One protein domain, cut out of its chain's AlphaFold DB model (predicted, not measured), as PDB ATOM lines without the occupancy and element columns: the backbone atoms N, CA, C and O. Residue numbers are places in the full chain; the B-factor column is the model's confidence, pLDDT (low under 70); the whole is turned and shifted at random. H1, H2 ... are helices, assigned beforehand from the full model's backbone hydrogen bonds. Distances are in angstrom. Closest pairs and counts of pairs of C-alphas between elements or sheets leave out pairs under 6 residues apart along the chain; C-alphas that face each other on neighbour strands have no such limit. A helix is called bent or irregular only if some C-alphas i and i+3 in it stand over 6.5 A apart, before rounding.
ATOM      1  N   ARG A  89     356.952 299.760 263.678       53.62
ATOM      2  CA  ARG A  89     357.514 298.423 263.930       53.62
ATOM      3  C   ARG A  89     356.695 297.708 265.005       53.62
ATOM      4  O   ARG A  89     356.680 298.108 266.165       53.62
ATOM      5  N   VAL A  90     356.017 296.666 264.557       67.94
ATOM      6  CA  VAL A  90     354.986 295.925 265.270       67.94
ATOM      7  C   VAL A  90     355.701 294.892 266.154       67.94
ATOM      8  O   VAL A  90     356.301 293.946 265.644       67.94
ATOM      9  N   TRP A  91     355.721 295.080 267.478       80.62
ATOM     10  CA  TRP A  91     356.272 294.103 268.437       80.62
ATOM     11  C   TRP A  91     355.571 292.738 268.319       80.62
ATOM     12  O   TRP A  91     356.163 291.695 268.591       80.62
ATOM     13  N   GLU A  92     354.348 292.744 267.797       83.00
ATOM     14  CA  GLU A  92     353.538 291.585 267.464       83.00
ATOM     15  C   GLU A  92     354.234 290.703 266.415       83.00
ATOM     16  O   GLU A  92     354.147 289.481 266.488       83.00
ATOM     17  N   GLN A  93     355.028 291.284 265.503       83.19
ATOM     18  CA  GLN A  93     355.841 290.504 264.567       83.19
ATOM     19  C   GLN A  93     356.942 289.716 265.288       83.19
ATOM     20  O   GLN A  93     357.251 288.601 264.878       83.19
ATOM     21  N   LYS A  94     357.546 290.271 266.350       84.62
ATOM     22  CA  LYS A  94     358.555 289.547 267.139       84.62
ATOM     23  C   LYS A  94     357.914 288.388 267.897       84.62
ATOM     24  O   LYS A  94     358.475 287.300 267.890       84.62
ATOM     25  N   LEU A  95     356.732 288.603 268.481       84.19
ATOM     26  CA  LEU A  95     355.990 287.549 269.178       84.19
ATOM     27  C   LEU A  95     355.567 286.416 268.231       84.19
ATOM     28  O   LEU A  95     355.738 285.249 268.562       84.19
ATOM     29  N   TYR A  96     355.083 286.750 267.031       85.50
ATOM     30  CA  TYR A  96     354.627 285.756 266.050       85.50
ATOM     31  C   TYR A  96     355.748 284.858 265.503       85.50
ATOM     32  O   TYR A  96     355.479 283.790 264.960       85.50
ATOM     33  N   ARG A  97     357.021 285.262 265.632       85.88
ATOM     34  CA  ARG A  97     358.159 284.422 265.218       85.88
ATOM     35  C   ARG A  97     358.350 283.199 266.116       85.88
ATOM     36  O   ARG A  97     358.970 282.238 265.671       85.88
ATOM     37  N   PHE A  98     357.844 283.217 267.349       88.94
ATOM     38  CA  PHE A  98     357.967 282.078 268.254       88.94
ATOM     39  C   PHE A  98     356.941 280.988 267.898       88.94
ATOM     40  O   PHE A  98     355.743 281.280 267.855       88.94
ATOM     41  N   PRO A  99     357.365 279.725 267.693       86.50
ATOM     42  CA  PRO A  99     356.497 278.666 267.171       86.50
ATOM     43  C   PRO A  99     355.343 278.317 268.119       86.50
ATOM     44  O   PRO A  99     354.233 278.060 267.667       86.50
ATOM     45  N   ILE A 100     355.575 278.381 269.433       88.75
ATOM     46  CA  ILE A 100     354.541 278.140 270.449       88.75
ATOM     47  C   ILE A 100     353.438 279.200 270.339       88.75
ATOM     48  O   ILE A 100     352.259 278.869 270.264       88.75
ATOM     49  N   ILE A 101     353.827 280.477 270.279       87.25
ATOM     50  CA  ILE A 101     352.888 281.602 270.189       87.25
ATOM     51  C   ILE A 101     352.117 281.533 268.875       87.25
ATOM     52  O   ILE A 101     350.901 281.695 268.871       87.25
ATOM     53  N   ARG A 102     352.813 281.240 267.775       87.62
ATOM     54  CA  ARG A 102     352.200 281.055 266.464       87.62
ATOM     55  C   ARG A 102     351.134 279.962 266.481       87.62
ATOM     56  O   ARG A 102     350.015 280.238 266.080       87.62
ATOM     57  N   ASN A 103     351.438 278.773 267.003       89.94
ATOM     58  CA  ASN A 103     350.480 277.664 267.044       89.94
ATOM     59  C   ASN A 103     349.233 278.001 267.873       89.94
ATOM     60  O   ASN A 103     348.116 277.698 267.460       89.94
ATOM     61  N   VAL A 104     349.411 278.657 269.025       88.81
ATOM     62  CA  VAL A 104     348.284 279.073 269.873       88.81
ATOM     63  C   VAL A 104     347.427 280.130 269.167       88.81
ATOM     64  O   VAL A 104     346.203 280.010 269.139       88.81
ATOM     65  N   VAL A 105     348.053 281.142 268.561       88.25
ATOM     66  CA  VAL A 105     347.354 282.216 267.838       88.25
ATOM     67  C   VAL A 105     346.629 281.674 266.609       88.25
ATOM     68  O   VAL A 105     345.446 281.958 266.437       88.25
ATOM     69  N   ASP A 106     347.295 280.862 265.790       87.44
ATOM     70  CA  ASP A 106     346.723 280.279 264.574       87.44
ATOM     71  C   ASP A 106     345.538 279.350 264.908       87.44
ATOM     72  O   ASP A 106     344.571 279.288 264.151       87.44
ATOM     73  N   SER A 107     345.550 278.694 266.077       87.62
ATOM     74  CA  SER A 107     344.413 277.902 266.570       87.62
ATOM     75  C   SER A 107     343.220 278.748 267.039       87.62
ATOM     76  O   SER A 107     342.093 278.257 267.029       87.62
ATOM     77  N   LEU A 108     343.449 279.984 267.489       87.25
ATOM     78  CA  LEU A 108     342.401 280.904 267.956       87.25
ATOM     79  C   LEU A 108     341.754 281.694 266.810       87.25
ATOM     80  O   LEU A 108     340.639 282.209 266.953       87.25
ATOM     81  N   ILE A 109     342.455 281.824 265.684       88.75
ATOM     82  CA  ILE A 109     341.951 282.499 264.492       88.75
ATOM     83  C   ILE A 109     340.864 281.620 263.839       88.75
ATOM     84  O   ILE A 109     341.097 280.439 263.576       88.75
ATOM     85  N   PRO A 110     339.665 282.164 263.544       86.62
ATOM     86  CA  PRO A 110     338.633 281.421 262.834       86.62
ATOM     87  C   PRO A 110     339.130 281.023 261.445       86.62
ATOM     88  O   PRO A 110     339.795 281.800 260.761       86.62
ATOM     89  N   ARG A 111     338.779 279.816 261.003       85.69
ATOM     90  CA  ARG A 111     339.176 279.330 259.677       85.69
ATOM     91  C   ARG A 111     338.512 280.165 258.580       85.69
ATOM     92  O   ARG A 111     337.404 280.667 258.763       85.69
ATOM     93  N   GLN A 112     339.155 280.241 257.413       84.06
ATOM     94  CA  GLN A 112     338.719 281.084 256.287       84.06
ATOM     95  C   GLN A 112     337.276 280.817 255.820       84.06
ATOM     96  O   GLN A 112     336.599 281.732 255.365       84.06
ATOM     97  N   HIS A 113     336.786 279.584 255.978       82.69
ATOM     98  CA  HIS A 113     335.427 279.183 255.601       82.69
ATOM     99  C   HIS A 113     334.339 279.611 256.607       82.69
ATOM    100  O   HIS A 113     333.156 279.378 256.373       82.69
ATOM    101  N   MET A 114     334.702 280.176 257.764       85.62
ATOM    102  CA  MET A 114     333.742 280.592 258.789       85.62
ATOM    103  C   MET A 114     333.276 282.034 258.565       85.62
ATOM    104  O   MET A 114     334.081 282.925 258.290       85.62
ATOM    105  N   SER A 115     331.992 282.306 258.823       84.12
ATOM    106  CA  SER A 115     331.431 283.669 258.777       84.12
ATOM    107  C   SER A 115     332.209 284.652 259.666       84.12
ATOM    108  O   SER A 115     332.468 285.786 259.266       84.12
ATOM    109  N   SER A 116     332.682 284.208 260.837       85.75
ATOM    110  CA  SER A 116     333.479 285.030 261.757       85.75
ATOM    111  C   SER A 116     334.789 285.538 261.143       85.75
ATOM    112  O   SER A 116     335.171 286.680 261.396       85.75
ATOM    113  N   TYR A 117     335.456 284.738 260.301       88.94
ATOM    114  CA  TYR A 117     336.661 285.174 259.590       88.94
ATOM    115  C   TYR A 117     336.341 286.319 258.624       88.94
ATOM    116  O   TYR A 117     337.016 287.352 258.624       88.94
ATOM    117  N   PHE A 118     335.258 286.179 257.854       87.31
ATOM    118  CA  PHE A 118     334.810 287.215 256.927       87.31
ATOM    119  C   PHE A 118     334.396 288.497 257.658       87.31
ATOM    120  O   PHE A 118     334.777 289.591 257.246       87.31
ATOM    121  N   GLN A 119     333.676 288.383 258.778       88.31
ATOM    122  CA  GLN A 119     333.249 289.532 259.579       88.31
ATOM    123  C   GLN A 119     334.434 290.348 260.110       88.31
ATOM    124  O   GLN A 119     334.432 291.574 259.985       88.31
ATOM    125  N   ILE A 120     335.458 289.693 260.666       87.94
ATOM    126  CA  ILE A 120     336.637 290.381 261.216       87.94
ATOM    127  C   ILE A 120     337.485 290.981 260.090       87.94
ATOM    128  O   ILE A 120     337.927 292.124 260.190       87.94
ATOM    129  N   THR A 121     337.660 290.257 258.983       87.31
ATOM    130  CA  THR A 121     338.408 290.757 257.818       87.31
ATOM    131  C   THR A 121     337.716 291.970 257.192       87.31
ATOM    132  O   THR A 121     338.356 292.979 256.892       87.31
ATOM    133  N   ARG A 122     336.383 291.926 257.077       87.56
ATOM    134  CA  ARG A 122     335.566 293.067 256.652       87.56
ATOM    135  C   ARG A 122     335.692 294.239 257.627       87.56
ATOM    136  O   ARG A 122     335.833 295.373 257.181       87.56
ATOM    137  N   LEU A 123     335.689 293.986 258.937       87.50
ATOM    138  CA  LEU A 123     335.868 295.018 259.964       87.50
ATOM    139  C   LEU A 123     337.241 295.703 259.863       87.50
ATOM    140  O   LEU A 123     337.315 296.928 259.961       87.50
ATOM    141  N   LEU A 124     338.315 294.948 259.617       86.88
ATOM    142  CA  LEU A 124     339.658 295.494 259.383       86.88
ATOM    143  C   LEU A 124     339.696 296.383 258.130       86.88
ATOM    144  O   LEU A 124     340.212 297.499 258.183       86.88
ATOM    145  N   LYS A 125     339.065 295.944 257.033       83.75
ATOM    146  CA  LYS A 125     338.965 296.739 255.798       83.75
ATOM    147  C   LYS A 125     338.157 298.025 256.010       83.75
ATOM    148  O   LYS A 125     338.612 299.101 255.640       83.75
ATOM    149  N   GLU A 126     336.984 297.932 256.639       82.88
ATOM    150  CA  GLU A 126     336.105 299.086 256.886       82.88
ATOM    151  C   GLU A 126     336.654 300.068 257.932       82.88
ATOM    152  O   GLU A 126     336.318 301.249 257.897       82.88
ATOM    153  N   SER A 127     337.491 299.608 258.864       79.44
ATOM    154  CA  SER A 127     338.181 300.484 259.823       79.44
ATOM    155  C   SER A 127     339.396 301.203 259.232       79.44
ATOM    156  O   SER A 127     339.902 302.137 259.851       79.44
ATOM    157  N   GLY A 128     339.864 300.804 258.042       73.31
ATOM    158  CA  GLY A 128     341.103 301.324 257.462       73.31
ATOM    159  C   GLY A 128     342.343 300.971 258.291       73.31
ATOM    160  O   GLY A 128     343.356 301.662 258.201       73.31
ATOM    161  N   ALA A 129     342.261 299.937 259.133       74.19
ATOM    162  CA  ALA A 129     343.370 299.497 259.960       74.19
ATOM    163  C   ALA A 129     344.371 298.694 259.115       74.19
ATOM    164  O   ALA A 129     344.050 297.620 258.612       74.19
ATOM    165  N   GLU A 130     345.615 299.167 259.012       72.81
ATOM    166  CA  GLU A 130     346.729 298.443 258.368       72.81
ATOM    167  C   GLU A 130     347.292 297.329 259.279       72.81
ATOM    168  O   GLU A 130     348.500 297.179 259.459       72.81
ATOM    169  N   VAL A 131     346.412 296.567 259.932       78.12
ATOM    170  CA  VAL A 131     346.781 295.527 260.899       78.12
ATOM    171  C   VAL A 131     346.380 294.172 260.338       78.12
ATOM    172  O   VAL A 131     345.231 293.964 259.955       78.12
ATOM    173  N   LYS A 132     347.333 293.235 260.305       84.81
ATOM    174  CA  LYS A 132     347.049 291.852 259.913       84.81
ATOM    175  C   LYS A 132     346.204 291.140 260.972       84.81
ATOM    176  O   LYS A 132     346.279 291.469 262.159       84.81
ATOM    177  N   LEU A 133     345.436 290.139 260.549       86.62
ATOM    178  CA  LEU A 133     344.547 289.385 261.433       86.62
ATOM    179  C   LEU A 133     345.312 288.729 262.593       86.62
ATOM    180  O   LEU A 133     344.867 288.779 263.737       86.62
ATOM    181  N   GLU A 134     346.501 288.194 262.326       87.12
ATOM    182  CA  GLU A 134     347.344 287.519 263.315       87.12
ATOM    183  C   GLU A 134     347.802 288.489 264.411       87.12
ATOM    184  O   GLU A 134     347.781 288.171 265.600       87.12
ATOM    185  N   TRP A 135     348.149 289.722 264.033       87.69
ATOM    186  CA  TRP A 135     348.593 290.749 264.980       87.69
ATOM    187  C   TRP A 135     347.470 291.201 265.911       87.69
ATOM    188  O   TRP A 135     347.722 291.485 267.083       87.69
ATOM    189  N   LEU A 136     346.226 291.224 265.427       88.81
ATOM    190  CA  LEU A 136     345.066 291.505 266.268       88.81
ATOM    191  C   LEU A 136     344.922 290.454 267.375       88.81
ATOM    192  O   LEU A 136     344.757 290.815 268.538       88.81
ATOM    193  N   TYR A 137     345.024 289.167 267.037       90.25
ATOM    194  CA  TYR A 137     344.905 288.086 268.018       90.25
ATOM    195  C   TYR A 137     346.063 288.066 269.021       90.25
ATOM    196  O   TYR A 137     345.823 287.862 270.211       90.25
ATOM    197  N   ILE A 138     347.284 288.400 268.588       91.06
ATOM    198  CA  ILE A 138     348.425 288.593 269.499       91.06
ATOM    199  C   ILE A 138     348.135 289.700 270.515       91.06
ATOM    200  O   ILE A 138     348.362 289.504 271.707       91.06
ATOM    201  N   ARG A 139     347.589 290.846 270.083       89.62
ATOM    202  CA  ARG A 139     347.204 291.933 271.005       89.62
ATOM    203  C   ARG A 139     346.150 291.483 272.011       89.62
ATOM    204  O   ARG A 139     346.255 291.822 273.185       89.62
ATOM    205  N   ARG A 140     345.147 290.723 271.563       92.31
ATOM    206  CA  ARG A 140     344.081 290.207 272.434       92.31
ATOM    207  C   ARG A 140     344.643 289.268 273.500       92.31
ATOM    208  O   ARG A 140     344.368 289.467 274.678       92.31
ATOM    209  N   MET A 141     345.478 288.303 273.108       92.62
ATOM    210  CA  MET A 141     346.148 287.398 274.050       92.62
ATOM    211  C   MET A 141     347.080 288.135 275.011       92.62
ATOM    212  O   MET A 141     347.063 287.859 276.205       92.62
ATOM    213  N   ALA A 142     347.881 289.079 274.515       92.00
ATOM    214  CA  ALA A 142     348.787 289.841 275.366       92.00
ATOM    215  C   ALA A 142     348.018 290.614 276.448       92.00
ATOM    216  O   ALA A 142     348.388 290.558 277.615       92.00
ATOM    217  N   LEU A 143     346.909 291.274 276.087       92.44
ATOM    218  CA  LEU A 143     346.061 291.975 277.054       92.44
ATOM    219  C   LEU A 143     345.348 291.026 278.022       92.44
ATOM    220  O   LEU A 143     345.222 291.370 279.194       92.44
ATOM    221  N   PHE A 144     344.934 289.837 277.571       95.56
ATOM    222  CA  PHE A 144     344.399 288.798 278.457       95.56
ATOM    223  C   PHE A 144     345.416 288.410 279.535       95.56
ATOM    224  O   PHE A 144     345.104 288.458 280.721       95.56
ATOM    225  N   ILE A 145     346.647 288.078 279.123       94.69
ATOM    226  CA  ILE A 145     347.722 287.655 280.031       94.69
ATOM    227  C   ILE A 145     348.078 288.786 280.995       94.69
ATOM    228  O   ILE A 145     348.173 288.555 282.195       94.69
ATOM    229  N   VAL A 146     348.228 290.017 280.497       95.25
ATOM    230  CA  VAL A 146     348.524 291.183 281.341       95.25
ATOM    231  C   VAL A 146     347.402 291.430 282.352       95.25
ATOM    232  O   VAL A 146     347.687 291.619 283.531       95.25
ATOM    233  N   GLY A 147     346.134 291.383 281.931       94.94
ATOM    234  CA  GLY A 147     344.988 291.555 282.828       94.94
ATOM    235  C   GLY A 147     344.895 290.464 283.899       94.94
ATOM    236  O   GLY A 147     344.621 290.755 285.064       94.94
ATOM    237  N   LEU A 148     345.184 289.216 283.529       96.06
ATOM    238  CA  LEU A 148     345.204 288.080 284.449       96.06
ATOM    239  C   LEU A 148     346.350 288.208 285.465       96.06
ATOM    240  O   LEU A 148     346.115 288.111 286.665       96.06
ATOM    241  N   VAL A 149     347.573 288.496 285.016       96.19
ATOM    242  CA  VAL A 149     348.734 288.666 285.908       96.19
ATOM    243  C   VAL A 149     348.522 289.833 286.877       96.19
ATOM    244  O   VAL A 149     348.769 289.682 288.071       96.19
ATOM    245  N   LEU A 150     348.017 290.975 286.398       94.69
ATOM    246  CA  LEU A 150     347.732 292.134 287.251       94.69
ATOM    247  C   LEU A 150     346.659 291.831 288.306       94.69
ATOM    248  O   LEU A 150     346.816 292.219 289.465       94.69
ATOM    249  N   SER A 151     345.589 291.124 287.936       94.38
ATOM    250  CA  SER A 151     344.512 290.788 288.878       94.38
ATOM    251  C   SER A 151     344.949 289.749 289.913       94.38
ATOM    252  O   SER A 151     344.725 289.966 291.101       94.38
ATOM    253  N   ILE A 152     345.659 288.687 289.507       95.00
ATOM    254  CA  ILE A 152     346.219 287.699 290.448       95.00
ATOM    255  C   ILE A 152     347.229 288.352 291.395       95.00
ATOM    256  O   ILE A 152     347.167 288.126 292.601       95.00
ATOM    257  N   SER A 153     348.123 289.203 290.880       94.25
ATOM    258  CA  SER A 153     349.083 289.932 291.716       94.25
ATOM    259  C   SER A 153     348.385 290.826 292.743       94.25
ATOM    260  O   SER A 153     348.863 290.944 293.867       94.25
ATOM    261  N   THR A 154     347.259 291.444 292.372       91.69
ATOM    262  CA  THR A 154     346.459 292.269 293.290       91.69
ATOM    263  C   THR A 154     345.811 291.418 294.383       91.69
ATOM    264  O   THR A 154     345.856 291.796 295.548       91.69
ATOM    265  N   ILE A 155     345.256 290.251 294.034       93.25
ATOM    266  CA  ILE A 155     344.682 289.311 295.010       93.25
ATOM    267  C   ILE A 155     345.765 288.853 295.991       93.25
ATOM    268  O   ILE A 155     345.566 288.943 297.198       93.25
ATOM    269  N   PHE A 156     346.931 288.437 295.491       93.19
ATOM    270  CA  PHE A 156     348.047 288.018 296.340       93.19
ATOM    271  C   PHE A 156     348.475 289.125 297.313       93.19
ATOM    272  O   PHE A 156     348.606 288.879 298.508       93.19
ATOM    273  N   PHE A 157     348.617 290.359 296.817       92.50
ATOM    274  CA  PHE A 157     348.931 291.515 297.654       92.50
ATOM    275  C   PHE A 157     347.884 291.749 298.756       92.50
ATOM    276  O   PHE A 157     348.261 292.017 299.891       92.50
ATOM    277  N   LEU A 158     346.589 291.617 298.448       91.19
ATOM    278  CA  LEU A 158     345.513 291.780 299.433       91.19
ATOM    279  C   LEU A 158     345.547 290.705 300.530       91.19
ATOM    280  O   LEU A 158     345.386 291.044 301.699       91.19
ATOM    281  N   HIS A 159     345.778 289.438 300.168       92.44
ATOM    282  CA  HIS A 159     345.884 288.332 301.132       92.44
ATOM    283  C   HIS A 159     347.101 288.490 302.050       92.44
ATOM    284  O   HIS A 159     346.996 288.313 303.261       92.44
ATOM    285  N   GLU A 160     348.257 288.864 301.497       90.06
ATOM    286  CA  GLU A 160     349.456 289.122 302.304       90.06
ATOM    287  C   GLU A 160     349.278 290.345 303.213       90.06
ATOM    288  O   GLU A 160     349.643 290.296 304.389       90.06
ATOM    289  N   ALA A 161     348.653 291.416 302.715       89.19
ATOM    290  CA  ALA A 161     348.331 292.583 303.528       89.19
ATOM    291  C   ALA A 161     347.431 292.211 304.721       89.19
ATOM    292  O   ALA A 161     347.755 292.567 305.854       89.19
ATOM    293  N   GLU A 162     346.373 291.424 304.506       87.88
ATOM    294  CA  GLU A 162     345.481 290.988 305.588       87.88
ATOM    295  C   GLU A 162     346.191 290.075 306.597       87.88
ATOM    296  O   GLU A 162     346.078 290.275 307.805       87.88
ATOM    297  N   LYS A 163     347.016 289.125 306.138       89.56
ATOM    298  CA  LYS A 163     347.823 288.286 307.040       89.56
ATOM    299  C   LYS A 163     348.741 289.109 307.928       89.56
ATOM    300  O   LYS A 163     348.862 288.819 309.121       89.56
ATOM    301  N   THR A 164     349.401 290.121 307.361       88.06
ATOM    302  CA  THR A 164     350.244 291.026 308.151       88.06
ATOM    303  C   THR A 164     349.416 291.838 309.140       88.06
ATOM    304  O   THR A 164     349.836 291.994 310.284       88.06
ATOM    305  N   HIS A 165     348.219 292.279 308.752       86.75
ATOM    306  CA  HIS A 165     347.303 292.981 309.641       86.75
ATOM    307  C   HIS A 165     346.870 292.102 310.827       86.75
ATOM    308  O   HIS A 165     347.087 292.497 311.968       86.75
ATOM    309  N   ILE A 166     346.396 290.871 310.597       86.31
ATOM    310  CA  ILE A 166     345.982 289.931 311.663       86.31
ATOM    311  C   ILE A 166     347.116 289.675 312.676       86.31
ATOM    312  O   ILE A 166     346.879 289.579 313.883       86.31
ATOM    313  N   LEU A 167     348.361 289.581 312.195       85.12
ATOM    314  CA  LEU A 167     349.542 289.327 313.026       85.12
ATOM    315  C   LEU A 167     350.003 290.535 313.849       85.12
ATOM    316  O   LEU A 167     350.612 290.348 314.902       85.12
ATOM    317  N   HIS A 168     349.779 291.752 313.351       85.19
ATOM    318  CA  HIS A 168     350.341 292.977 313.921       85.19
ATOM    319  C   HIS A 168     349.301 293.919 314.534       85.19
ATOM    320  O   HIS A 168     349.688 294.860 315.232       85.19
ATOM    321  N   ALA A 169     348.006 293.667 314.333       82.25
ATOM    322  CA  ALA A 169     346.933 294.474 314.895       82.25
ATOM    323  C   ALA A 169     347.023 294.506 316.436       82.25
ATOM    324  O   ALA A 169     347.183 293.448 317.066       82.25
ATOM    325  N   PRO A 170     346.961 295.694 317.068       78.31
ATOM    326  CA  PRO A 170     347.021 295.820 318.520       78.31
ATOM    327  C   PRO A 170     345.809 295.146 319.169       78.31
ATOM    328  O   PRO A 170     344.697 295.196 318.652       78.31
ATOM    329  N   VAL A 171     346.014 294.507 320.321       75.12
ATOM    330  CA  VAL A 171     344.915 293.885 321.069       75.12
ATOM    331  C   VAL A 171     344.035 294.975 321.675       75.12
ATOM    332  O   VAL A 171     344.493 295.715 322.541       75.12
ATOM    333  N   GLN A 172     342.766 295.053 321.282       66.25
ATOM    334  CA  GLN A 172     341.833 295.974 321.924       66.25
ATOM    335  C   GLN A 172     341.490 295.490 323.343       66.25
ATOM    336  O   GLN A 172     340.838 294.462 323.529       66.25
ATOM    337  N   SER A 173     341.938 296.228 324.359       52.25
ATOM    338  CA  SER A 173     341.392 296.151 325.717       52.25
ATOM    339  C   SER A 173     340.012 296.806 325.716       52.25
ATOM    340  O   SER A 173     339.859 297.849 325.094       52.25
ATOM    341  N   GLY A 174     339.018 296.223 326.394       52.44
ATOM    342  CA  GLY A 174     337.578 296.536 326.294       52.44
ATOM    343  C   GLY A 174     337.081 297.975 326.557       52.44
ATOM    344  O   GLY A 174     335.889 298.154 326.783       52.44
ATOM    345  N   GLN A 175     337.926 299.006 326.515       48.62
ATOM    346  CA  GLN A 175     337.510 300.396 326.334       48.62
ATOM    347  C   GLN A 175     337.183 300.651 324.857       48.62
ATOM    348  O   GLN A 175     338.040 300.917 324.023       48.62
ATOM    349  N   MET A 176     335.890 300.534 324.560       51.84
ATOM    350  CA  MET A 176     335.312 300.524 323.212       51.84
ATOM    351  C   MET A 176     335.093 301.916 322.588       51.84
ATOM    352  O   MET A 176     334.750 302.003 321.410       51.84
ATOM    353  N   PHE A 177     335.273 303.010 323.343       51.34
ATOM    354  CA  PHE A 177     335.068 304.379 322.854       51.34
ATOM    355  C   PHE A 177     336.234 305.303 323.214       51.34
ATOM    356  O   PHE A 177     336.635 305.397 324.371       51.34
ATOM    357  N   GLY A 178     336.708 306.050 322.215       58.03
ATOM    358  CA  GLY A 178     337.783 307.027 322.365       58.03
ATOM    359  C   GLY A 178     339.173 306.457 322.087       58.03
ATOM    360  O   GLY A 178     339.389 305.254 321.988       58.03
ATOM    361  N   ARG A 179     340.131 307.359 321.890       61.88
ATOM    362  CA  ARG A 179     341.522 307.012 321.600       61.88
ATOM    363  C   ARG A 179     342.145 306.313 322.815       61.88
ATOM    364  O   ARG A 179     342.152 306.906 323.890       61.88
ATOM    365  N   LEU A 180     342.715 305.117 322.619       66.88
ATOM    366  CA  LEU A 180     343.564 304.464 323.627       66.88
ATOM    367  C   LEU A 180     344.655 305.440 324.070       66.88
ATOM    368  O   LEU A 180     345.265 306.122 323.231       66.88
ATOM    369  N   SER A 181     344.920 305.515 325.374       73.25
ATOM    370  CA  SER A 181     346.036 306.327 325.851       73.25
ATOM    371  C   SER A 181     347.349 305.826 325.219       73.25
ATOM    372  O   SER A 181     347.469 304.644 324.881       73.25
ATOM    373  N   PRO A 182     348.379 306.676 325.031       77.31
ATOM    374  CA  PRO A 182     349.653 306.235 324.448       77.31
ATOM    375  C   PRO A 182     350.294 305.060 325.206       77.31
ATOM    376  O   PRO A 182     351.080 304.301 324.636       77.31
ATOM    377  N   VAL A 183     349.965 304.921 326.494       79.44
ATOM    378  CA  VAL A 183     350.405 303.827 327.363       79.44
ATOM    379  C   VAL A 183     349.621 302.550 327.052       79.44
ATOM    380  O   VAL A 183     350.243 301.541 326.728       79.44
ATOM    381  N   GLU A 184     348.287 302.612 327.032       77.50
ATOM    382  CA  GLU A 184     347.418 301.479 326.668       77.50
ATOM    383  C   GLU A 184     347.716 300.954 325.262       77.50
ATOM    384  O   GLU A 184     347.805 299.749 325.052       77.50
ATOM    385  N   GLN A 185     347.957 301.840 324.292       77.19
ATOM    386  CA  GLN A 185     348.294 301.435 322.927       77.19
ATOM    387  C   GLN A 185     349.622 300.660 322.867       77.19
ATOM    388  O   GLN A 185     349.772 299.719 322.085       77.19
ATOM    389  N   LYS A 186     350.591 301.033 323.712       82.44
ATOM    390  CA  LYS A 186     351.879 300.338 323.827       82.44
ATOM    391  C   LYS A 186     351.745 298.998 324.553       82.44
ATOM    392  O   LYS A 186     352.513 298.078 324.285       82.44
ATOM    393  N   GLU A 187     350.800 298.871 325.475       82.75
ATOM    394  CA  GLU A 187     350.484 297.595 326.122       82.75
ATOM    395  C   GLU A 187     349.737 296.655 325.172       82.75
ATOM    396  O   GLU A 187     350.124 295.495 325.035       82.75
ATOM    397  N   ALA A 188     348.761 297.171 324.428       81.19
ATOM    398  CA  ALA A 188     348.031 296.460 323.382       81.19
ATOM    399  C   ALA A 188     348.953 295.917 322.277       81.19
ATOM    400  O   ALA A 188     348.782 294.784 321.812       81.19
ATOM    401  N   SER A 189     349.961 296.695 321.866       83.12
ATOM    402  CA  SER A 189     350.954 296.245 320.883       83.12
ATOM    403  C   SER A 189     351.894 295.182 321.455       83.12
ATOM    404  O   SER A 189     352.131 294.173 320.793       83.12
ATOM    405  N   LYS A 190     352.355 295.324 322.707       85.75
ATOM    406  CA  LYS A 190     353.124 294.274 323.403       85.75
ATOM    407  C   LYS A 190     352.336 292.970 323.529       85.75
ATOM    408  O   LYS A 190     352.899 291.900 323.319       85.75
ATOM    409  N   GLN A 191     351.044 293.040 323.849       83.94
ATOM    410  CA  GLN A 191     350.185 291.856 323.892       83.94
ATOM    411  C   GLN A 191     350.060 291.204 322.511       83.94
ATOM    412  O   GLN A 191     350.152 289.985 322.405       83.94
ATOM    413  N   SER A 192     349.941 291.998 321.444       86.06
ATOM    414  CA  SER A 192     349.946 291.475 320.073       86.06
ATOM    415  C   SER A 192     351.280 290.809 319.700       86.06
ATOM    416  O   SER A 192     351.306 289.756 319.063       86.06
ATOM    417  N   GLU A 193     352.412 291.343 320.169       87.38
ATOM    418  CA  GLU A 193     353.714 290.692 319.993       87.38
ATOM    419  C   GLU A 193     353.808 289.339 320.709       87.38
ATOM    420  O   GLU A 193     354.420 288.413 320.172       87.38
ATOM    421  N   ILE A 194     353.212 289.218 321.901       85.50
ATOM    422  CA  ILE A 194     353.124 287.953 322.639       85.50
ATOM    423  C   ILE A 194     352.237 286.965 321.874       85.50
ATOM    424  O   ILE A 194     352.681 285.844 321.627       85.50
ATOM    425  N   ASP A 195     351.051 287.392 321.421       85.50
ATOM    426  CA  ASP A 195     350.158 286.572 320.590       85.50
ATOM    427  C   ASP A 195     350.906 286.015 319.379       85.50
ATOM    428  O   ASP A 195     350.898 284.811 319.139       85.50
ATOM    429  N   ARG A 196     351.626 286.875 318.650       86.88
ATOM    430  CA  ARG A 196     352.415 286.484 317.478       86.88
ATOM    431  C   ARG A 196     353.486 285.449 317.821       86.88
ATOM    432  O   ARG A 196     353.656 284.481 317.081       86.88
ATOM    433  N   LYS A 197     354.214 285.619 318.930       87.38
ATOM    434  CA  LYS A 197     355.215 284.633 319.380       87.38
ATOM    435  C   LYS A 197     354.575 283.279 319.689       87.38
ATOM    436  O   LYS A 197     355.145 282.255 319.324       87.38
ATOM    437  N   ILE A 198     353.397 283.280 320.309       85.75
ATOM    438  CA  ILE A 198     352.646 282.059 320.624       85.75
ATOM    439  C   ILE A 198     352.107 281.404 319.346       85.75
ATOM    440  O   ILE A 198     352.224 280.196 319.168       85.75
ATOM    441  N   MET A 199     351.590 282.180 318.397       86.38
ATOM    442  CA  MET A 199     351.167 281.649 317.097       86.38
ATOM    443  C   MET A 199     352.340 280.992 316.347       86.38
ATOM    444  O   MET A 199     352.185 279.909 315.779       86.38
ATOM    445  N   HIS A 200     353.534 281.595 316.405       87.62
ATOM    446  CA  HIS A 200     354.749 280.999 315.847       87.62
ATOM    447  C   HIS A 200     355.196 279.731 316.586       87.62
ATOM    448  O   HIS A 200     355.584 278.772 315.920       87.62
ATOM    449  N   SER A 201     355.122 279.677 317.921       84.81
ATOM    450  CA  SER A 201     355.467 278.457 318.669       84.81
ATOM    451  C   SER A 201     354.490 277.307 318.394       84.81
ATOM    452  O   SER A 201     354.890 276.144 318.381       84.81
ATOM    453  N   LEU A 202     353.236 277.627 318.058       83.19
ATOM    454  CA  LEU A 202     352.225 276.683 317.568       83.19
ATOM    455  C   LEU A 202     352.387 276.323 316.077       83.19
ATOM    456  O   LEU A 202     351.531 275.647 315.498       83.19
ATOM    457  N   ASN A 203     353.487 276.740 315.436       82.19
ATOM    458  CA  ASN A 203     353.773 276.537 314.013       82.19
ATOM    459  C   ASN A 203     352.671 277.062 313.073       82.19
ATOM    460  O   ASN A 203     352.508 276.528 311.977       82.19
ATOM    461  N   MET A 204     351.894 278.070 313.492       82.12
ATOM    462  CA  MET A 204     350.797 278.654 312.701       82.12
ATOM    463  C   MET A 204     349.724 277.635 312.251       82.12
ATOM    464  O   MET A 204     349.002 277.871 311.284       82.12
ATOM    465  N   ARG A 205     349.607 276.477 312.919       78.69
ATOM    466  CA  ARG A 205     348.767 275.354 312.462       78.69
ATOM    467  C   ARG A 205     347.294 275.533 312.807       78.69
ATOM    468  O   ARG A 205     346.958 275.539 313.984       78.69
ATOM    469  N   ALA A 206     346.416 275.519 311.801       69.88
ATOM    470  CA  ALA A 206     344.959 275.670 311.953       69.88
ATOM    471  C   ALA A 206     344.298 274.711 312.969       69.88
ATOM    472  O   ALA A 206     343.268 275.041 313.549       69.88
ATOM    473  N   ASN A 207     344.894 273.537 313.202       71.94
ATOM    474  CA  ASN A 207     344.363 272.498 314.091       71.94
ATOM    475  C   ASN A 207     344.876 272.603 315.541       71.94
ATOM    476  O   ASN A 207     344.748 271.639 316.300       71.94
ATOM    477  N   SER A 208     345.508 273.715 315.933       75.25
ATOM    478  CA  SER A 208     345.933 273.928 317.320       75.25
ATOM    479  C   SER A 208     344.729 273.804 318.256       75.25
ATOM    480  O   SER A 208     343.741 274.524 318.111       75.25
ATOM    481  N   THR A 209     344.788 272.869 319.204       81.44
ATOM    482  CA  THR A 209     343.685 272.650 320.154       81.44
ATOM    483  C   THR A 209     343.705 273.727 321.241       81.44
ATOM    484  O   THR A 209     344.767 274.264 321.569       81.44
ATOM    485  N   TYR A 210     342.539 274.018 321.826       83.31
ATOM    486  CA  TYR A 210     342.410 274.914 322.980       83.31
ATOM    487  C   TYR A 210     343.394 274.558 324.094       83.31
ATOM    488  O   TYR A 210     344.181 275.409 324.491       83.31
ATOM    489  N   GLU A 211     343.454 273.284 324.483       79.50
ATOM    490  CA  GLU A 211     344.366 272.799 325.526       79.50
ATOM    491  C   GLU A 211     345.846 273.041 325.199       79.50
ATOM    492  O   GLU A 211     346.613 273.507 326.034       79.50
ATOM    493  N   GLN A 212     346.262 272.798 323.952       80.00
ATOM    494  CA  GLN A 212     347.651 273.021 323.528       80.00
ATOM    495  C   GLN A 212     348.024 274.506 323.581       80.00
ATOM    496  O   GLN A 212     349.123 274.864 323.993       80.00
ATOM    497  N   THR A 213     347.095 275.367 323.169       80.50
ATOM    498  CA  THR A 213     347.281 276.822 323.175       80.50
ATOM    499  C   THR A 213     347.300 277.359 324.608       80.50
ATOM    500  O   THR A 213     348.133 278.205 324.927       80.50
ATOM    501  N   TYR A 214     346.446 276.816 325.480       81.19
ATOM    502  CA  TYR A 214     346.371 277.160 326.896       81.19
ATOM    503  C   TYR A 214     347.679 276.831 327.626       81.19
ATOM    504  O   TYR A 214     348.246 277.709 328.265       81.19
ATOM    505  N   VAL A 215     348.224 275.619 327.447       80.88
ATOM    506  CA  VAL A 215     349.491 275.189 328.078       80.88
ATOM    507  C   VAL A 215     350.680 276.044 327.624       80.88
ATOM    508  O   VAL A 215     351.522 276.437 328.431       80.88
ATOM    509  N   VAL A 216     350.762 276.374 326.330       80.94
ATOM    510  CA  VAL A 216     351.839 277.233 325.799       80.94
ATOM    511  C   VAL A 216     351.728 278.663 326.335       80.94
ATOM    512  O   VAL A 216     352.749 279.303 326.608       80.94
ATOM    513  N   LEU A 217     350.504 279.171 326.484       82.19
ATOM    514  CA  LEU A 217     350.237 280.487 327.051       82.19
ATOM    515  C   LEU A 217     350.532 280.521 328.559       82.19
ATOM    516  O   LEU A 217     351.159 281.470 329.019       82.19
ATOM    517  N   GLU A 218     350.158 279.479 329.305       81.00
ATOM    518  CA  GLU A 218     350.445 279.317 330.737       81.00
ATOM    519  C   GLU A 218     351.954 279.333 331.000       81.00
ATOM    520  O   GLU A 218     352.440 280.111 331.822       81.00
ATOM    521  N   HIS A 219     352.709 278.558 330.217       79.88
ATOM    522  CA  HIS A 219     354.167 278.520 330.297       79.88
ATOM    523  C   HIS A 219     354.814 279.872 329.950       79.88
ATOM    524  O   HIS A 219     355.846 280.222 330.511       79.88
ATOM    525  N   ASN A 220     354.241 280.657 329.029       79.44
ATOM    526  CA  ASN A 220     354.753 281.999 328.709       79.44
ATOM    527  C   ASN A 220     354.349 283.062 329.741       79.44
ATOM    528  O   ASN A 220     355.039 284.073 329.872       79.44
ATOM    529  N   ALA A 221     353.242 282.859 330.457       76.00
ATOM    530  CA  ALA A 221     352.720 283.804 331.436       76.00
ATOM    531  C   ALA A 221     353.446 283.744 332.792       76.00
ATOM    532  O   ALA A 221     353.208 284.612 333.625       76.00
ATOM    533  N   ASN A 222     354.315 282.751 333.038       73.81
ATOM    534  CA  ASN A 222     355.120 282.613 334.264       73.81
ATOM    535  C   ASN A 222     354.321 282.827 335.576       73.81
ATOM    536  O   ASN A 222     354.845 283.372 336.546       73.81
ATOM    537  N   GLY A 223     353.043 282.432 335.608       66.12
ATOM    538  CA  GLY A 223     352.174 282.558 336.785       66.12
ATOM    539  C   GLY A 223     351.649 283.968 337.099       66.12
ATOM    540  O   GLY A 223     351.057 284.158 338.157       66.12
ATOM    541  N   THR A 224     351.827 284.962 336.219       68.75
ATOM    542  CA  THR A 224     351.365 286.345 336.467       68.75
ATOM    543  C   THR A 224     349.938 286.637 335.985       68.75
ATOM    544  O   THR A 224     349.459 287.753 336.173       68.75
ATOM    545  N   ALA A 225     349.266 285.686 335.329       74.75
ATOM    546  CA  ALA A 225     347.951 285.875 334.706       74.75
ATOM    547  C   ALA A 225     346.861 285.049 335.404       74.75
ATOM    548  O   ALA A 225     347.100 283.909 335.801       74.75
ATOM    549  N   THR A 226     345.650 285.601 335.526       80.25
ATOM    550  CA  THR A 226     344.506 284.867 336.095       80.25
ATOM    551  C   THR A 226     343.973 283.815 335.110       80.25
ATOM    552  O   THR A 226     344.087 283.993 333.893       80.25
ATOM    553  N   PRO A 227     343.337 282.726 335.588       77.75
ATOM    554  CA  PRO A 227     342.787 281.682 334.713       77.75
ATOM    555  C   PRO A 227     341.737 282.210 333.717       77.75
ATOM    556  O   PRO A 227     341.650 281.714 332.593       77.75
ATOM    557  N   GLU A 228     340.989 283.254 334.087       80.19
ATOM    558  CA  GLU A 228     340.025 283.953 333.221       80.19
ATOM    559  C   GLU A 228     340.701 284.768 332.103       80.19
ATOM    560  O   GLU A 228     340.241 284.794 330.959       80.19
ATOM    561  N   GLN A 229     341.833 285.414 332.402       79.88
ATOM    562  CA  GLN A 229     342.637 286.105 331.389       79.88
ATOM    563  C   GLN A 229     343.280 285.105 330.428       79.88
ATOM    564  O   GLN A 229     343.333 285.348 329.220       79.88
ATOM    565  N   LEU A 230     343.731 283.960 330.949       80.50
ATOM    566  CA  LEU A 230     344.344 282.906 330.148       80.50
ATOM    567  C   LEU A 230     343.344 282.292 329.159       80.50
ATOM    568  O   LEU A 230     343.673 282.122 327.985       80.50
ATOM    569  N   SER A 231     342.108 282.021 329.590       83.00
ATOM    570  CA  SER A 231     341.058 281.479 328.715       83.00
ATOM    571  C   SER A 231     340.652 282.462 327.611       83.00
ATOM    572  O   SER A 231     340.555 282.085 326.438       83.00
ATOM    573  N   THR A 232     340.500 283.743 327.956       84.19
ATOM    574  CA  THR A 232     340.157 284.812 327.006       84.19
ATOM    575  C   THR A 232     341.256 285.000 325.956       84.19
ATOM    576  O   THR A 232     340.978 285.011 324.753       84.19
ATOM    577  N   ASN A 233     342.518 285.065 326.388       84.69
ATOM    578  CA  ASN A 233     343.670 285.176 325.492       84.69
ATOM    579  C   ASN A 233     343.831 283.924 324.612       84.69
ATOM    580  O   ASN A 233     344.095 284.051 323.418       84.69
ATOM    581  N   THR A 234     343.597 282.726 325.157       84.62
ATOM    582  CA  THR A 234     343.622 281.464 324.394       84.62
ATOM    583  C   THR A 234     342.597 281.489 323.263       84.62
ATOM    584  O   THR A 234     342.928 281.190 322.114       84.62
ATOM    585  N   ARG A 235     341.355 281.903 323.556       86.12
ATOM    586  CA  ARG A 235     340.290 282.011 322.549       86.12
ATOM    587  C   ARG A 235     340.637 283.027 321.462       86.12
ATOM    588  O   ARG A 235     340.441 282.735 320.284       86.12
ATOM    589  N   ARG A 236     341.199 284.178 321.845       86.06
ATOM    590  CA  ARG A 236     341.661 285.211 320.905       86.06
ATOM    591  C   ARG A 236     342.760 284.691 319.979       86.06
ATOM    592  O   ARG A 236     342.677 284.898 318.773       86.06
ATOM    593  N   ILE A 237     343.776 284.019 320.522       86.44
ATOM    594  CA  ILE A 237     344.893 283.471 319.737       86.44
ATOM    595  C   ILE A 237     344.387 282.410 318.759       86.44
ATOM    596  O   ILE A 237     344.755 282.442 317.588       86.44
ATOM    597  N   LEU A 238     343.497 281.514 319.202       86.81
ATOM    598  CA  LEU A 238     342.868 280.534 318.316       86.81
ATOM    599  C   LEU A 238     342.067 281.189 317.190       86.81
ATOM    600  O   LEU A 238     342.136 280.729 316.053       86.81
ATOM    601  N   GLN A 239     341.326 282.258 317.489       87.62
ATOM    602  CA  GLN A 239     340.582 283.003 316.479       87.62
ATOM    603  C   GLN A 239     341.527 283.658 315.463       87.62
ATOM    604  O   GLN A 239     341.387 283.396 314.275       87.62
ATOM    605  N   LYS A 240     342.564 284.380 315.915       87.81
ATOM    606  CA  LYS A 240     343.604 284.943 315.031       87.81
ATOM    607  C   LYS A 240     344.252 283.878 314.147       87.81
ATOM    608  O   LYS A 240     344.519 284.115 312.975       87.81
ATOM    609  N   LEU A 241     344.516 282.699 314.706       87.31
ATOM    610  CA  LEU A 241     345.145 281.596 313.990       87.31
ATOM    611  C   LEU A 241     344.198 280.977 312.953       87.31
ATOM    612  O   LEU A 241     344.640 280.625 311.858       87.31
ATOM    613  N   LYS A 242     342.902 280.881 313.264       88.88
ATOM    614  CA  LYS A 242     341.867 280.474 312.311       88.88
ATOM    615  C   LYS A 242     341.736 281.483 311.171       88.88
ATOM    616  O   LYS A 242     341.794 281.072 310.017       88.88
ATOM    617  N   ASP A 243     341.623 282.770 311.488       87.62
ATOM    618  CA  ASP A 243     341.443 283.841 310.502       87.62
ATOM    619  C   ASP A 243     342.668 283.947 309.577       87.62
ATOM    620  O   ASP A 243     342.528 284.010 308.358       87.62
ATOM    621  N   TRP A 244     343.882 283.829 310.129       89.88
ATOM    622  CA  TRP A 244     345.120 283.797 309.342       89.88
ATOM    623  C   TRP A 244     345.191 282.597 308.382       89.88
ATOM    624  O   TRP A 244     345.712 282.720 307.272       89.88
ATOM    625  N   ASN A 245     344.673 281.434 308.795       88.31
ATOM    626  CA  ASN A 245     344.646 280.228 307.963       88.31
ATOM    627  C   ASN A 245     343.492 280.211 306.941       88.31
ATOM    628  O   ASN A 245     343.628 279.545 305.915       88.31
ATOM    629  N   ASP A 246     342.381 280.921 307.181       89.50
ATOM    630  CA  ASP A 246     341.300 281.080 306.188       89.50
ATOM    631  C   ASP A 246     341.677 282.058 305.060       89.50
ATOM    632  O   ASP A 246     341.070 282.031 303.985       89.50
ATOM    633  N   GLU A 247     342.716 282.876 305.260       89.12
ATOM    634  CA  GLU A 247     343.237 283.810 304.257       89.12
ATOM    635  C   GLU A 247     344.141 283.088 303.236       89.12
ATOM    636  O   GLU A 247     345.369 283.214 303.184       89.12
ATOM    637  N   TYR A 248     343.507 282.262 302.408       89.31
ATOM    638  CA  TYR A 248     344.086 281.669 301.207       89.31
ATOM    639  C   TYR A 248     343.298 282.114 299.978       89.31
ATOM    640  O   TYR A 248     342.118 282.455 300.063       89.31
ATOM    641  N   ILE A 249     343.935 282.068 298.805       91.50
ATOM    642  CA  ILE A 249     343.284 282.449 297.548       91.50
ATOM    643  C   ILE A 249     342.097 281.518 297.298       91.50
ATOM    644  O   ILE A 249     342.262 280.325 297.020       91.50
ATOM    645  N   LYS A 250     340.889 282.075 297.374       93.06
ATOM    646  CA  LYS A 250     339.653 281.314 297.191       93.06
ATOM    647  C   LYS A 250     339.448 281.072 295.695       93.06
ATOM    648  O   LYS A 250     339.763 281.915 294.855       93.06
ATOM    649  N   TRP A 251     338.878 279.924 295.330       93.88
ATOM    650  CA  TRP A 251     338.700 279.548 293.917       93.88
ATOM    651  C   TRP A 251     337.873 280.577 293.118       93.88
ATOM    652  O   TRP A 251     338.121 280.793 291.932       93.88
ATOM    653  N   TRP A 252     336.917 281.251 293.768       94.00
ATOM    654  CA  TRP A 252     336.095 282.285 293.139       94.00
ATOM    655  C   TRP A 252     336.888 283.571 292.843       94.00
ATOM    656  O   TRP A 252     336.589 284.247 291.861       94.00
ATOM    657  N   GLU A 253     337.936 283.890 293.613       93.19
ATOM    658  CA  GLU A 253     338.825 285.032 293.337       93.19
ATOM    659  C   GLU A 253     339.636 284.780 292.053       93.19
ATOM    660  O   GLU A 253     339.800 285.674 291.219       93.19
ATOM    661  N   VAL A 254     340.053 283.528 291.826       94.75
ATOM    662  CA  VAL A 254     340.676 283.108 290.560       94.75
ATOM    663  C   VAL A 254     339.686 283.244 289.400       94.75
ATOM    664  O   VAL A 254     340.049 283.744 288.334       94.75
ATOM    665  N   LEU A 255     338.416 282.884 289.598       95.69
ATOM    666  CA  LEU A 255     337.376 283.064 288.582       95.69
ATOM    667  C   LEU A 255     337.171 284.546 288.216       95.69
ATOM    668  O   LEU A 255     337.054 284.869 287.033       95.69
ATOM    669  N   ILE A 256     337.223 285.464 289.185       93.94
ATOM    670  CA  ILE A 256     337.189 286.912 288.913       93.94
ATOM    671  C   ILE A 256     338.400 287.345 288.079       93.94
ATOM    672  O   ILE A 256     338.233 288.088 287.109       93.94
ATOM    673  N   SER A 257     339.604 286.854 288.391       95.44
ATOM    674  CA  SER A 257     340.811 287.169 287.606       95.44
ATOM    675  C   SER A 257     340.690 286.723 286.138       95.44
ATOM    676  O   SER A 257     341.085 287.453 285.224       95.44
ATOM    677  N   LEU A 258     340.036 285.580 285.888       95.94
ATOM    678  CA  LEU A 258     339.730 285.097 284.538       95.94
ATOM    679  C   LEU A 258     338.722 285.998 283.814       95.94
ATOM    680  O   LEU A 258     338.913 286.289 282.632       95.94
ATOM    681  N   ILE A 259     337.686 286.481 284.509       96.31
ATOM    682  CA  ILE A 259     336.719 287.435 283.944       96.31
ATOM    683  C   ILE A 259     337.421 288.745 283.568       96.31
ATOM    684  O   ILE A 259     337.228 289.242 282.459       96.31
ATOM    685  N   VAL A 260     338.274 289.284 284.445       94.19
ATOM    686  CA  VAL A 260     339.051 290.507 284.171       94.19
ATOM    687  C   VAL A 260     339.958 290.316 282.954       94.19
ATOM    688  O   VAL A 260     339.966 291.157 282.050       94.19
ATOM    689  N   GLY A 261     340.665 289.184 282.874       96.19
ATOM    690  CA  GLY A 261     341.446 288.814 281.695       96.19
ATOM    691  C   GLY A 261     340.588 288.760 280.426       96.19
ATOM    692  O   GLY A 261     340.963 289.326 279.397       96.19
ATOM    693  N   TYR A 262     339.407 288.138 280.487       95.31
ATOM    694  CA  TYR A 262     338.484 288.033 279.352       95.31
ATOM    695  C   TYR A 262     337.944 289.396 278.887       95.31
ATOM    696  O   TYR A 262     337.855 289.659 277.686       95.31
ATOM    697  N   VAL A 263     337.648 290.312 279.812       94.06
ATOM    698  CA  VAL A 263     337.277 291.692 279.463       94.06
ATOM    699  C   VAL A 263     338.437 292.390 278.744       94.06
ATOM    700  O   VAL A 263     338.235 292.987 277.683       94.06
ATOM    701  N   ALA A 264     339.668 292.252 279.246       93.69
ATOM    702  CA  ALA A 264     340.860 292.805 278.600       93.69
ATOM    703  C   ALA A 264     341.103 292.211 277.195       93.69
ATOM    704  O   ALA A 264     341.466 292.938 276.267       93.69
ATOM    705  N   TYR A 265     340.821 290.920 277.000       94.81
ATOM    706  CA  TYR A 265     340.886 290.231 275.702       94.81
ATOM    707  C   TYR A 265     339.943 290.832 274.644       94.81
ATOM    708  O   TYR A 265     340.239 290.793 273.442       94.81
ATOM    709  N   GLN A 266     338.815 291.407 275.067       92.88
ATOM    710  CA  GLN A 266     337.824 291.997 274.166       92.88
ATOM    711  C   GLN A 266     338.143 293.452 273.776       92.88
ATOM    712  O   GLN A 266     337.651 293.938 272.752       92.88
ATOM    713  N   MET A 267     339.022 294.138 274.515       87.62
ATOM    714  CA  MET A 267     339.362 295.549 274.282       87.62
ATOM    715  C   MET A 267     339.858 295.862 272.854       87.62
ATOM    716  O   MET A 267     339.371 296.831 272.268       87.62
ATOM    717  N   PRO A 268     340.747 295.071 272.213       89.12
ATOM    718  CA  PRO A 268     341.179 295.343 270.837       89.12
ATOM    719  C   PRO A 268     340.046 295.282 269.807       89.12
ATOM    720  O   PRO A 268     340.049 296.054 268.850       89.12
ATOM    721  N   MET A 269     339.066 294.392 270.006       90.25
ATOM    722  CA  MET A 269     337.888 294.316 269.137       90.25
ATOM    723  C   MET A 269     337.028 295.568 269.282       90.25
ATOM    724  O   MET A 269     336.616 296.154 268.283       90.25
ATOM    725  N   LEU A 270     336.807 296.018 270.518       87.06
ATOM    726  CA  LEU A 270     336.074 297.251 270.793       87.06
ATOM    727  C   LEU A 270     336.753 298.467 270.143       87.06
ATOM    728  O   LEU A 270     336.084 299.272 269.497       87.06
ATOM    729  N   LEU A 271     338.085 298.556 270.218       82.50
ATOM    730  CA  LEU A 271     338.853 299.599 269.532       82.50
ATOM    731  C   LEU A 271     338.665 299.566 268.006       82.50
ATOM    732  O   LEU A 271     338.506 300.627 267.405       82.50
ATOM    733  N   LEU A 272     338.620 298.390 267.371       86.06
ATOM    734  CA  LEU A 272     338.356 298.277 265.927       86.06
ATOM    735  C   LEU A 272     336.946 298.742 265.538       86.06
ATOM    736  O   LEU A 272     336.782 299.431 264.529       86.06
ATOM    737  N   TYR A 273     335.925 298.408 266.330       86.38
ATOM    738  CA  TYR A 273     334.567 298.911 266.092       86.38
ATOM    739  C   TYR A 273     334.504 300.439 266.192       86.38
ATOM    740  O   TYR A 273     333.873 301.085 265.350       86.38
ATOM    741  N   LEU A 274     335.200 301.024 267.171       78.19
ATOM    742  CA  LEU A 274     335.329 302.476 267.294       78.19
ATOM    743  C   LEU A 274     336.057 303.085 266.088       78.19
ATOM    744  O   LEU A 274     335.587 304.081 265.543       78.19
ATOM    745  N   GLN A 275     337.140 302.460 265.615       81.88
ATOM    746  CA  GLN A 275     337.860 302.906 264.417       81.88
ATOM    747  C   GLN A 275     336.982 302.868 263.162       81.88
ATOM    748  O   GLN A 275     336.973 303.835 262.409       81.88
ATOM    749  N   ARG A 276     336.180 301.812 262.954       85.56
ATOM    750  CA  ARG A 276     335.198 301.749 261.852       85.56
ATOM    751  C   ARG A 276     334.195 302.895 261.918       85.56
ATOM    752  O   ARG A 276     333.882 303.500 260.893       85.56
ATOM    753  N   LYS A 277     333.682 303.198 263.114       82.81
ATOM    754  CA  LYS A 277     332.750 304.313 263.307       82.81
ATOM    755  C   LYS A 277     333.416 305.650 262.971       82.81
ATOM    756  O   LYS A 277     332.824 306.431 262.235       82.81
ATOM    757  N   MET A 278     334.640 305.870 263.454       78.38
ATOM    758  CA  MET A 278     335.415 307.083 263.176       78.38
ATOM    759  C   MET A 278     335.713 307.234 261.682       78.38
ATOM    760  O   MET A 278     335.413 308.265 261.095       78.38
TER     761      MET A 278
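What this domain is: This is residues 89 to 278 of the 438 residues of an uncharacterized protein of Paenibacillus sp. OT2-17 (UniProt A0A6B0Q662). The model is a long rod with a head at each end: the straight helix H4 makes the shaft, and the chain folds back along it through H7 and the two arms of a bent helix, H8a and H8b. At one end H1 and H2 cross H4 while H3 packs on H8b; at the other end H5 crosses the end of H4 and H6 packs on H7. The printed part has 190 residues with eight named helices, H1 to H8 in chain order, and no named strand: the class is all helix. It is extended, with a radius of gyration of the C-alphas of 28.2 A and spans of 82 by 36 by 29 A.

Where its parts are: H1 is residues 91 to 96, with C-alpha 91 at (356.272, 294.103, 268.437). H2 is residues 99 to 108 and H3 residues 115 to 127. H4, residues 133 to 168, is 52.9 A long from C-alpha 133 at (344.547, 289.385, 261.433) to C-alpha 168 at (350.341, 292.977, 313.921). H5, residues 182 to 201, is 29.0 A long; H6 is residues 210 to 221; H7, residues 227 to 246, is 28.6 A long. H8, residues 251 to 278, was assigned as one helix by its hydrogen bonds but is bent: C-alphas 265 and 268 are 7.1 A apart. Its arms are H8a, residues 251 to 265, 21.2 A long, and H8b, residues 268 to 278, ending at (335.415, 307.083, 263.176).

How they stand to each other: H4 is the hub, touching five other helices. H1 touches it about perpendicular at 80 degrees, the closest C-alphas being those of Glu 92 and Trp 135, 5.6 A apart. H2 touches it at 79 degrees, also about perpendicular, with the C-alphas of Val 105 and Tyr 137 closest at 6.4 A. H8a touches H4 and runs opposite ways at a shallow tilt of 33 degrees, only just short of steep; the closest C-alphas, of Phe 144 and Gly 261, are 4.4 A apart. H3 touches H8b with residues 123 to 127 alone, and the C-alphas of Ser 127 and Arg 276 are closest at 3.8 A. H7 touches H4 at 6 degrees, opposite ways, with Lys 163 and Trp 244 closest at 5.7 A between C-alphas. H5 touches H4, closest at the C-alphas of Leu 167 and Arg 196, 6.0 A. H6 touches H7 at a steep tilt of 61 degrees, with the C-alphas of Tyr 214 and Thr 234 closest at 5.7 A. In H1 to H7, H8a and H8b every O i to N i+4 pair is within hydrogen-bond range.

The domain as a whole: The C-alphas farthest apart, of Lys 125 and Gly 223, are 83.3 A apart. The printed part has no cut. The link from H4 to H5, residues 169 to 181, is long. The mean pLDDT of the printed part is 84.3; it is under 70 at residues 89 to 90, 172 to 180, 206 and 223 to 224.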